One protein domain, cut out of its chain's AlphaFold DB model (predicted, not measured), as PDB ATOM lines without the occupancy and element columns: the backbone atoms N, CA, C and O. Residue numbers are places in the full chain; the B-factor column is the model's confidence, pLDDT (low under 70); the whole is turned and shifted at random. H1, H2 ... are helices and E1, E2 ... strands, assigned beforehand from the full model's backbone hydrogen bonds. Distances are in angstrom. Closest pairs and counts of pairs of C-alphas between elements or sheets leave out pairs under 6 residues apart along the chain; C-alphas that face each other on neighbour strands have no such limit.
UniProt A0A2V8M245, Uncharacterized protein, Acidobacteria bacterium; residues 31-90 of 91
ATOM      1  N   PRO A  31     114.121 125.420  83.488       96.31
ATOM      2  CA  PRO A  31     113.062 124.476  83.822       96.31
ATOM      3  C   PRO A  31     113.480 123.047  83.465       96.31
ATOM      4  O   PRO A  31     114.143 122.832  82.446       96.31
ATOM      5  N   ASP A  32     113.076 122.094  84.300       97.44
ATOM      6  CA  ASP A  32     113.241 120.662  84.045       97.44
ATOM      7  C   ASP A  32     112.252 120.196  82.969       97.44
ATOM      8  O   ASP A  32     112.614 119.420  82.091       97.44
ATOM      9  N   GLU A  33     111.024 120.724  83.006       97.56
ATOM     10  CA  GLU A  33     109.953 120.401  82.062       97.56
ATOM     11  C   GLU A  33     109.153 121.656  81.685       97.56
ATOM     12  O   GLU A  33     109.041 122.616  82.459       97.56
ATOM     13  N   ALA A  34     108.574 121.645  80.485       97.75
ATOM     14  CA  ALA A  34     107.700 122.706  80.000       97.75
ATOM     15  C   ALA A  34     106.480 122.115  79.287       97.75
ATOM     16  O   ALA A  34     106.624 121.276  78.403       97.75
ATOM     17  N   ILE A  35     105.291 122.597  79.646       97.94
ATOM     18  CA  ILE A  35     104.018 122.155  79.069       97.94
ATOM     19  C   ILE A  35     103.454 123.292  78.226       97.94
ATOM     20  O   ILE A  35     103.040 124.322  78.763       97.94
ATOM     21  N   GLU A  36     103.450 123.108  76.906       97.75
ATOM     22  CA  GLU A  36     102.826 124.027  75.950       97.75
ATOM     23  C   GLU A  36     101.301 123.908  75.995       97.75
ATOM     24  O   GLU A  36     100.750 122.806  76.043       97.75
ATOM     25  N   ILE A  37     100.611 125.048  75.938       96.00
ATOM     26  CA  ILE A  37      99.156 125.121  75.770       96.00
ATOM     27  C   ILE A  37      98.812 125.941  74.517       96.00
ATOM     28  O   ILE A  37      99.637 126.740  74.068       96.00
ATOM     29  N   PRO A  38      97.599 125.802  73.953       94.75
ATOM     30  CA  PRO A  38      97.152 126.664  72.862       94.75
ATOM     31  C   PRO A  38      97.132 128.143  73.274       94.75
ATOM     32  O   PRO A  38      96.561 128.489  74.311       94.75
ATOM     33  N   GLY A  39      97.707 129.024  72.449       93.00
ATOM     34  CA  GLY A  39      97.764 130.467  72.719       93.00
ATOM     35  C   GLY A  39      96.399 131.147  72.851       93.00
ATOM     36  O   GLY A  39      96.221 131.999  73.721       93.00
ATOM     37  N   ASP A  40      95.414 130.720  72.056       94.06
ATOM     38  CA  ASP A  40      94.023 131.180  72.153       94.06
ATOM     39  C   ASP A  40      93.061 130.000  72.339       94.06
ATOM     40  O   ASP A  40      92.324 129.578  71.441       94.06
ATOM     41  N   PHE A  41      93.072 129.453  73.554       92.75
ATOM     42  CA  PHE A  41      92.162 128.376  73.934       92.75
ATOM     43  C   PHE A  41      90.682 128.794  73.855       92.75
ATOM     44  O   PHE A  41      89.818 127.960  73.593       92.75
ATOM     45  N   SER A  42      90.375 130.086  74.036       93.19
ATOM     46  CA  SER A  42      88.997 130.589  73.965       93.19
ATOM     47  C   SER A  42      88.426 130.462  72.558       93.19
ATOM     48  O   SER A  42      87.278 130.045  72.392       93.19
ATOM     49  N   THR A  43      89.217 130.806  71.543       95.19
ATOM     50  CA  THR A  43      88.831 130.619  70.142       95.19
ATOM     51  C   THR A  43      88.765 129.138  69.786       95.19
ATOM     52  O   THR A  43      87.770 128.715  69.198       95.19
ATOM     53  N   LEU A  44      89.747 128.337  70.218       94.69
ATOM     54  CA  LEU A  44      89.757 126.886  70.003       94.69
ATOM     55  C   LEU A  44      88.490 126.208  70.540       94.69
ATOM     56  O   LEU A  44      87.877 125.397  69.856       94.69
ATOM     57  N   LEU A  45      88.065 126.571  71.751       96.00
ATOM     58  CA  LEU A  45      86.875 126.006  72.380       96.00
ATOM     59  C   LEU A  45      85.589 126.316  71.600       96.00
ATOM     60  O   LEU A  45      84.673 125.498  71.588       96.00
ATOM     61  N   LYS A  46      85.513 127.484  70.954       96.62
ATOM     62  CA  LYS A  46      84.352 127.887  70.146       96.62
ATOM     63  C   LYS A  46      84.338 127.219  68.774       96.62
ATOM     64  O   LYS A  46      83.257 126.953  68.257       96.62
ATOM     65  N   SER A  47      85.509 126.994  68.178       96.88
ATOM     66  CA  SER A  47      85.628 126.447  66.825       96.88
ATOM     67  C   SER A  47      85.625 124.919  66.792       96.88
ATOM     68  O   SER A  47      84.995 124.337  65.913       96.88
ATOM     69  N   ASP A  48      86.289 124.264  67.747       96.94
ATOM     70  CA  ASP A  48      86.390 122.807  67.824       96.94
ATOM     71  C   ASP A  48      86.466 122.331  69.284       96.94
ATOM     72  O   ASP A  48      87.531 122.164  69.886       96.94
ATOM     73  N   VAL A  49      85.292 122.045  69.848       96.69
ATOM     74  CA  VAL A  49      85.142 121.528  71.217       96.69
ATOM     75  C   VAL A  49      85.868 120.193  71.413       96.69
ATOM     76  O   VAL A  49      86.371 119.921  72.504       96.69
ATOM     77  N   GLN A  50      85.933 119.339  70.385       97.19
ATOM     78  CA  GLN A  50      86.591 118.037  70.514       97.19
ATOM     79  C   GLN A  50      88.105 118.203  70.588       97.19
ATOM     80  O   GLN A  50      88.750 117.550  71.409       97.19
ATOM     81  N   LEU A  51      88.670 119.096  69.778       96.06
ATOM     82  CA  LEU A  51      90.082 119.449  69.861       96.06
ATOM     83  C   LEU A  51      90.410 120.137  71.186       96.06
ATOM     84  O   LEU A  51      91.359 119.729  71.847       96.06
ATOM     85  N   ALA A  52      89.585 121.082  71.639       96.44
ATOM     86  CA  ALA A  52      89.759 121.722  72.941       96.44
ATOM     87  C   ALA A  52      89.761 120.701  74.093       96.44
ATOM     88  O   ALA A  52      90.606 120.761  74.986       96.44
ATOM     89  N   LYS A  53      88.856 119.714  74.054       96.31
ATOM     90  CA  LYS A  53      88.820 118.630  75.040       96.31
ATOM     91  C   LYS A  53      90.080 117.762  74.990       96.31
ATOM     92  O   LYS A  53      90.594 117.406  76.047       96.31
ATOM     93  N   ARG A  54      90.584 117.429  73.795       96.94
ATOM     94  CA  ARG A  54      91.849 116.686  73.644       96.94
ATOM     95  C   ARG A  54      93.023 117.457  74.239       96.94
ATOM     96  O   ARG A  54      93.806 116.863  74.968       96.94
ATOM     97  N   GLU A  55      93.092 118.765  74.007       96.56
ATOM     98  CA  GLU A  55      94.132 119.622  74.585       96.56
ATOM     99  C   GLU A  55      94.066 119.661  76.115       96.56
ATOM    100  O   GLU A  55      95.091 119.517  76.772       96.56
ATOM    101  N   VAL A  56      92.869 119.767  76.703       95.12
ATOM    102  CA  VAL A  56      92.710 119.713  78.169       95.12
ATOM    103  C   VAL A  56      93.182 118.375  78.734       95.12
ATOM    104  O   VAL A  56      93.885 118.356  79.741       95.12
ATOM    105  N   LEU A  57      92.819 117.258  78.096       95.81
ATOM    106  CA  LEU A  57      93.236 115.927  78.545       95.81
ATOM    107  C   LEU A  57      94.750 115.730  78.408       95.81
ATOM    108  O   LEU A  57      95.373 115.245  79.349       95.81
ATOM    109  N   ARG A  58      95.346 116.181  77.300       97.12
ATOM    110  CA  ARG A  58      96.798 116.157  77.084       97.12
ATOM    111  C   ARG A  58      97.531 116.954  78.164       97.12
ATOM    112  O   ARG A  58      98.407 116.421  78.837       97.12
ATOM    113  N   VAL A  59      97.141 118.214  78.372       96.00
ATOM    114  CA  VAL A  59      97.763 119.085  79.382       96.00
ATOM    115  C   VAL A  59      97.606 118.485  80.777       96.00
ATOM    116  O   VAL A  59      98.558 118.494  81.552       96.00
ATOM    117  N   ARG A  60      96.441 117.908  81.097       94.50
ATOM    118  CA  ARG A  60      96.216 117.198  82.362       94.50
ATOM    119  C   ARG A  60      97.190 116.035  82.545       94.50
ATOM    120  O   ARG A  60      97.783 115.918  83.613       94.50
ATOM    121  N   GLU A  61      97.349 115.179  81.540       96.31
ATOM    122  CA  GLU A  61      98.274 114.039  81.596       96.31
ATOM    123  C   GLU A  61      99.725 114.495  81.795       96.31
ATOM    124  O   GLU A  61     100.437 113.944  82.637       96.31
ATOM    125  N   GLU A  62     100.143 115.548  81.092       97.69
ATOM    126  CA  GLU A  62     101.481 116.125  81.238       97.69
ATOM    127  C   GLU A  62     101.696 116.743  82.629       97.69
ATOM    128  O   GLU A  62     102.740 116.520  83.244       97.69
ATOM    129  N   PHE A  63     100.692 117.442  83.175       96.12
ATOM    130  CA  PHE A  63     100.727 117.965  84.543       96.12
ATOM    131  C   PHE A  63     100.868 116.836  85.562       96.12
ATOM    132  O   PHE A  63     101.741 116.894  86.425       96.12
ATOM    133  N   LEU A  64     100.038 115.793  85.463       94.94
ATOM    134  CA  LEU A  64     100.094 114.653  86.379       94.94
ATOM    135  C   LEU A  64     101.453 113.953  86.310       94.94
ATOM    136  O   LEU A  64     102.013 113.622  87.353       94.94
ATOM    137  N   LYS A  65     102.020 113.794  85.108       96.62
ATOM    138  CA  LYS A  65     103.367 113.245  84.929       96.62
ATOM    139  C   LYS A  65     104.417 114.109  85.634       96.62
ATOM    140  O   LYS A  65     105.176 113.574  86.440       96.62
ATOM    141  N   ALA A  66     104.438 115.419  85.387       96.88
ATOM    142  CA  ALA A  66     105.411 116.327  85.996       96.88
ATOM    143  C   ALA A  66     105.297 116.367  87.531       96.88
ATOM    144  O   ALA A  66     106.299 116.233  88.232       96.88
ATOM    145  N   LEU A  67     104.073 116.464  88.057       94.12
ATOM    146  CA  LEU A  67     103.812 116.463  89.500       94.12
ATOM    147  C   LEU A  67     104.198 115.122  90.142       94.12
ATOM    148  O   LEU A  67     104.811 115.104  91.205       94.12
ATOM    149  N   SER A  68     103.905 113.993  89.485       94.31
ATOM    150  CA  SER A  68     104.295 112.659  89.972       94.31
ATOM    151  C   SER A  68     105.813 112.446  90.003       94.31
ATOM    152  O   SER A  68     106.305 111.661  90.811       94.31
ATOM    153  N   ALA A  69     106.559 113.178  89.172       95.88
ATOM    154  CA  ALA A  69     108.018 113.212  89.180       95.88
ATOM    155  C   ALA A  69     108.602 114.142  90.268       95.88
ATOM    156  O   ALA A  69     109.818 114.336  90.315       95.88
ATOM    157  N   GLY A  70     107.757 114.724  91.129       94.69
ATOM    158  CA  GLY A  70     108.167 115.642  92.193       94.69
ATOM    159  C   GLY A  70     108.523 117.046  91.700       94.69
ATOM    160  O   GLY A  70     109.209 117.779  92.407       94.69
ATOM    161  N   LEU A  71     108.107 117.423  90.486       96.00
ATOM    162  CA  LEU A  71     108.309 118.777  89.977       96.00
ATOM    163  C   LEU A  71     107.180 119.705  90.430       96.00
ATOM    164  O   LEU A  71     106.024 119.298  90.540       96.00
ATOM    165  N   VAL A  72     107.503 120.985  90.595       93.56
ATOM    166  CA  VAL A  72     106.552 122.043  90.943       93.56
ATOM    167  C   VAL A  72     106.376 122.991  89.760       93.56
ATOM    168  O   VAL A  72     107.352 123.487  89.195       93.56
ATOM    169  N   CYS A  73     105.122 123.283  89.396       94.62
ATOM    170  CA  CYS A  73     104.796 124.324  88.420       94.62
ATOM    171  C   CYS A  73     105.082 125.705  89.027       94.62
ATOM    172  O   CYS A  73     104.255 126.269  89.745       94.62
ATOM    173  N   GLY A  74     106.264 126.252  88.746       92.25
ATOM    174  CA  GLY A  74     106.757 127.471  89.386       92.25
ATOM    175  C   GLY A  74     106.613 128.730  88.536       92.25
ATOM    176  O   GLY A  74     106.708 129.840  89.060       92.25
ATOM    177  N   SER A  75     106.418 128.615  87.223       93.00
ATOM    178  CA  SER A  75     106.377 129.789  86.346       93.00
ATOM    179  C   SER A  75     105.540 129.565  85.095       93.00
ATOM    180  O   SER A  75     105.127 128.451  84.786       93.00
ATOM    181  N   PHE A  76     105.296 130.655  84.378       94.31
ATOM    182  CA  PHE A  76     104.568 130.662  83.124       94.31
ATOM    183  C   PHE A  76     105.261 131.597  82.139       94.31
ATOM    184  O   PHE A  76     105.479 132.776  82.434       94.31
ATOM    185  N   GLU A  77     105.599 131.070  80.970       95.25
ATOM    186  CA  GLU A  77     106.146 131.839  79.866       95.25
ATOM    187  C   GLU A  77     105.024 132.232  78.908       95.25
ATOM    188  O   GLU A  77     104.289 131.390  78.385       95.25
ATOM    189  N   ARG A  78     104.895 133.538  78.671       93.19
ATOM    190  CA  ARG A  78     103.926 134.071  77.717       93.19
ATOM    191  C   ARG A  78     104.519 133.998  76.315       93.19
ATOM    192  O   ARG A  78     105.553 134.602  76.054       93.19
ATOM    193  N   HIS A  79     103.809 133.334  75.416       93.44
ATOM    194  CA  HIS A  79     104.061 133.363  73.982       93.44
ATOM    195  C   HIS A  79     102.709 133.492  73.263       93.44
ATOM    196  O   HIS A  79     101.750 132.880  73.734       93.44
ATOM    197  N   PRO A  80     102.590 134.258  72.161       87.50
ATOM    198  CA  PRO A  80     101.302 134.480  71.496       87.50
ATOM    199  C   PRO A  80     100.628 133.194  71.008       87.50
ATOM    200  O   PRO A  80      99.413 133.064  71.082       87.50
ATOM    201  N   GLU A  81     101.419 132.232  70.535       89.19
ATOM    202  CA  GLU A  81     100.892 130.998  69.933       89.19
ATOM    203  C   GLU A  81     100.984 129.783  70.856       89.19
ATOM    204  O   GLU A  81     100.172 128.864  70.765       89.19
ATOM    205  N   LYS A  82     101.999 129.766  71.723       91.50
ATOM    206  CA  LYS A  82     102.447 128.577  72.462       91.50
ATOM    207  C   LYS A  82     102.954 128.941  73.856       91.50
ATOM    208  O   LYS A  82     104.143 128.781  74.136       91.50
ATOM    209  N   PRO A  83     102.121 129.552  74.710       96.62
ATOM    210  CA  PRO A  83     102.527 129.824  76.077       96.62
ATOM    211  C   PRO A  83     102.794 128.517  76.834       96.62
ATOM    212  O   PRO A  83     102.279 127.457  76.470       96.62
ATOM    213  N   ARG A  84     103.625 128.589  77.879       97.69
ATOM    214  CA  ARG A  84     104.173 127.401  78.548       97.69
ATOM    215  C   ARG A  84     104.101 127.496  80.058       97.69
ATOM    216  O   ARG A  84     104.559 128.481  80.631       97.69
ATOM    217  N   TYR A  85     103.611 126.445  80.708       97.31
ATOM    218  CA  TYR A  85     103.851 126.231  82.136       97.31
ATOM    219  C   TYR A  85     105.241 125.636  82.329       97.31
ATOM    220  O   TYR A  85     105.618 124.714  81.609       97.31
ATOM    221  N   LEU A  86     106.001 126.172  83.280       97.12
ATOM    222  CA  LEU A  86     107.383 125.780  83.538       97.12
ATOM    223  C   LEU A  86     107.484 125.081  84.891       97.12
ATOM    224  O   LEU A  86     107.050 125.625  85.916       97.12
ATOM    225  N   PHE A  87     108.083 123.895  84.877       97.06
ATOM    226  CA  PHE A  87     108.233 123.026  86.033       97.06
ATOM    227  C   PHE A  87     109.696 122.927  86.456       97.06
ATOM    228  O   PHE A  87     110.602 122.894  85.622       97.06
ATOM    229  N   TYR A  88     109.903 122.877  87.766       94.88
ATOM    230  CA  TYR A  88     111.217 122.875  88.396       94.88
ATOM    231  C   TYR A  88     111.247 121.827  89.498       94.88
ATOM    232  O   TYR A  88     110.238 121.611  90.173       94.88
ATOM    233  N   ARG A  89     112.400 121.205  89.716       92.38
ATOM    234  CA  ARG A  89     112.645 120.458  90.950       92.38
ATOM    235  C   ARG A  89     112.715 121.432  92.132       92.38
ATOM    236  O   ARG A  89     113.369 122.471  92.027       92.38
ATOM    237  N   GLU A  90     112.044 121.110  93.237       77.19
ATOM    238  CA  GLU A  90     112.299 121.804  94.507       77.19
ATOM    239  C   GLU A  90     113.773 121.607  94.888       77.19
ATOM    240  O   GLU A  90     114.293 120.489  94.827       77.19
TER     241      GLU A  90
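This is residues 31 to 90 of the 91 residues of an uncharacterized protein of Acidobacteria bacterium (UniProt A0A2V8M245). One long helix, H2, runs lengthwise over one face of a small antiparallel sheet of three strands, in two layers, and the sheet's other face is bare of named helices. Beyond one end of the sheet the short helix H1 folds back against the first residues of H2 as a small helical hairpin, and residues 46 to 51 stick out there. The printed part has 60 residues with two named helices and three named strands, along the chain E1, H1, H2, E2, E3; the strands lie side by side in the order E1, E3, E2. The class is mixed, helices and strands. The whole is flat, with spans of 39 by 22 by 10 A, and only just compact, close to loose, with a radius of gyration of the C-alphas of 12.3 A.

The strand E1, residues 33 to 36, begins at C-alpha 33 at (109.953, 120.401, 82.062) and is 10.1 A long from first to last C-alpha. The helix H1, residues 41 to 47, is 9.8 A long. The helix H2, residues 49 to 68, runs 28.2 A, from C-alpha 49 at (85.142, 121.528, 71.217) to C-alpha 68 at (104.295, 112.659, 89.972). The strand E2, residues 71 to 77, is 16.7 A long. The strand E3, residues 84 to 89, is 16.5 A long and ends at C-alpha 89 at (112.645, 120.458, 90.950).

In the sheet E3 is the inner strand, and E1 and E2 are the edge strands. E1 and E3 are antiparallel at 166 degrees between their directions; the C-alphas of Ala 34 and Leu 86 face each other at 4.7 A, and N 35 and O 85 are within hydrogen-bond range at 2.9 A. E2 and E3 form a hairpin, antiparallel at 146 degrees, with N 72 and O 88 within hydrogen-bond range at 2.8 A and N 84 and O 77 at 2.9 A. H2 is on the sheet at a height over the sheet of 10.4 A. It lies over E1 and E3, and only just not over E2, on which 2 of its C-alphas fall. It runs along the strands, at 0 degrees to E3 on the local plane. Its residues 55 to 67 make the pairs of C-alphas within 10 A of the sheet. The closest C-alphas of H2 and E1 are those of Glu 62 and Ile 35, 6.9 A apart; those of H2 and E3 are Ala 66 and Phe 87, 7.3 A apart. H1 is not on the sheet, and it is apart from E2 and E3. H1 and H2 form a helical hairpin and touch, H2 with residues 51 to 52 alone; their closest C-alphas are those of Leu 45 and Ala 52, 5.2 A apart. They run opposite ways at a shallow tilt of 30 degrees. E1, H1, H2 and E2 make a split strand-helix-strand unit, two strands running the same way with helices between them along the chain and E3 between them in the sheet, and its crossover is right-handed. In both H1 and H2 every O i to N i+4 pair is within hydrogen-bond range.

The two C-alphas farthest apart are those of Ser 47 and Glu 90, at 38.7 A, while the first and last printed C-alphas, of Pro 31 and Glu 90, are 11.0 A apart. The printed part has no cut. The links E1 to H1, H1 to H2 and H2 to E2 are tight, the link E2 to E3 is short with 6 residues, and no link is long. The mean pLDDT of the printed part is 95.0, and no printed residue is under 70.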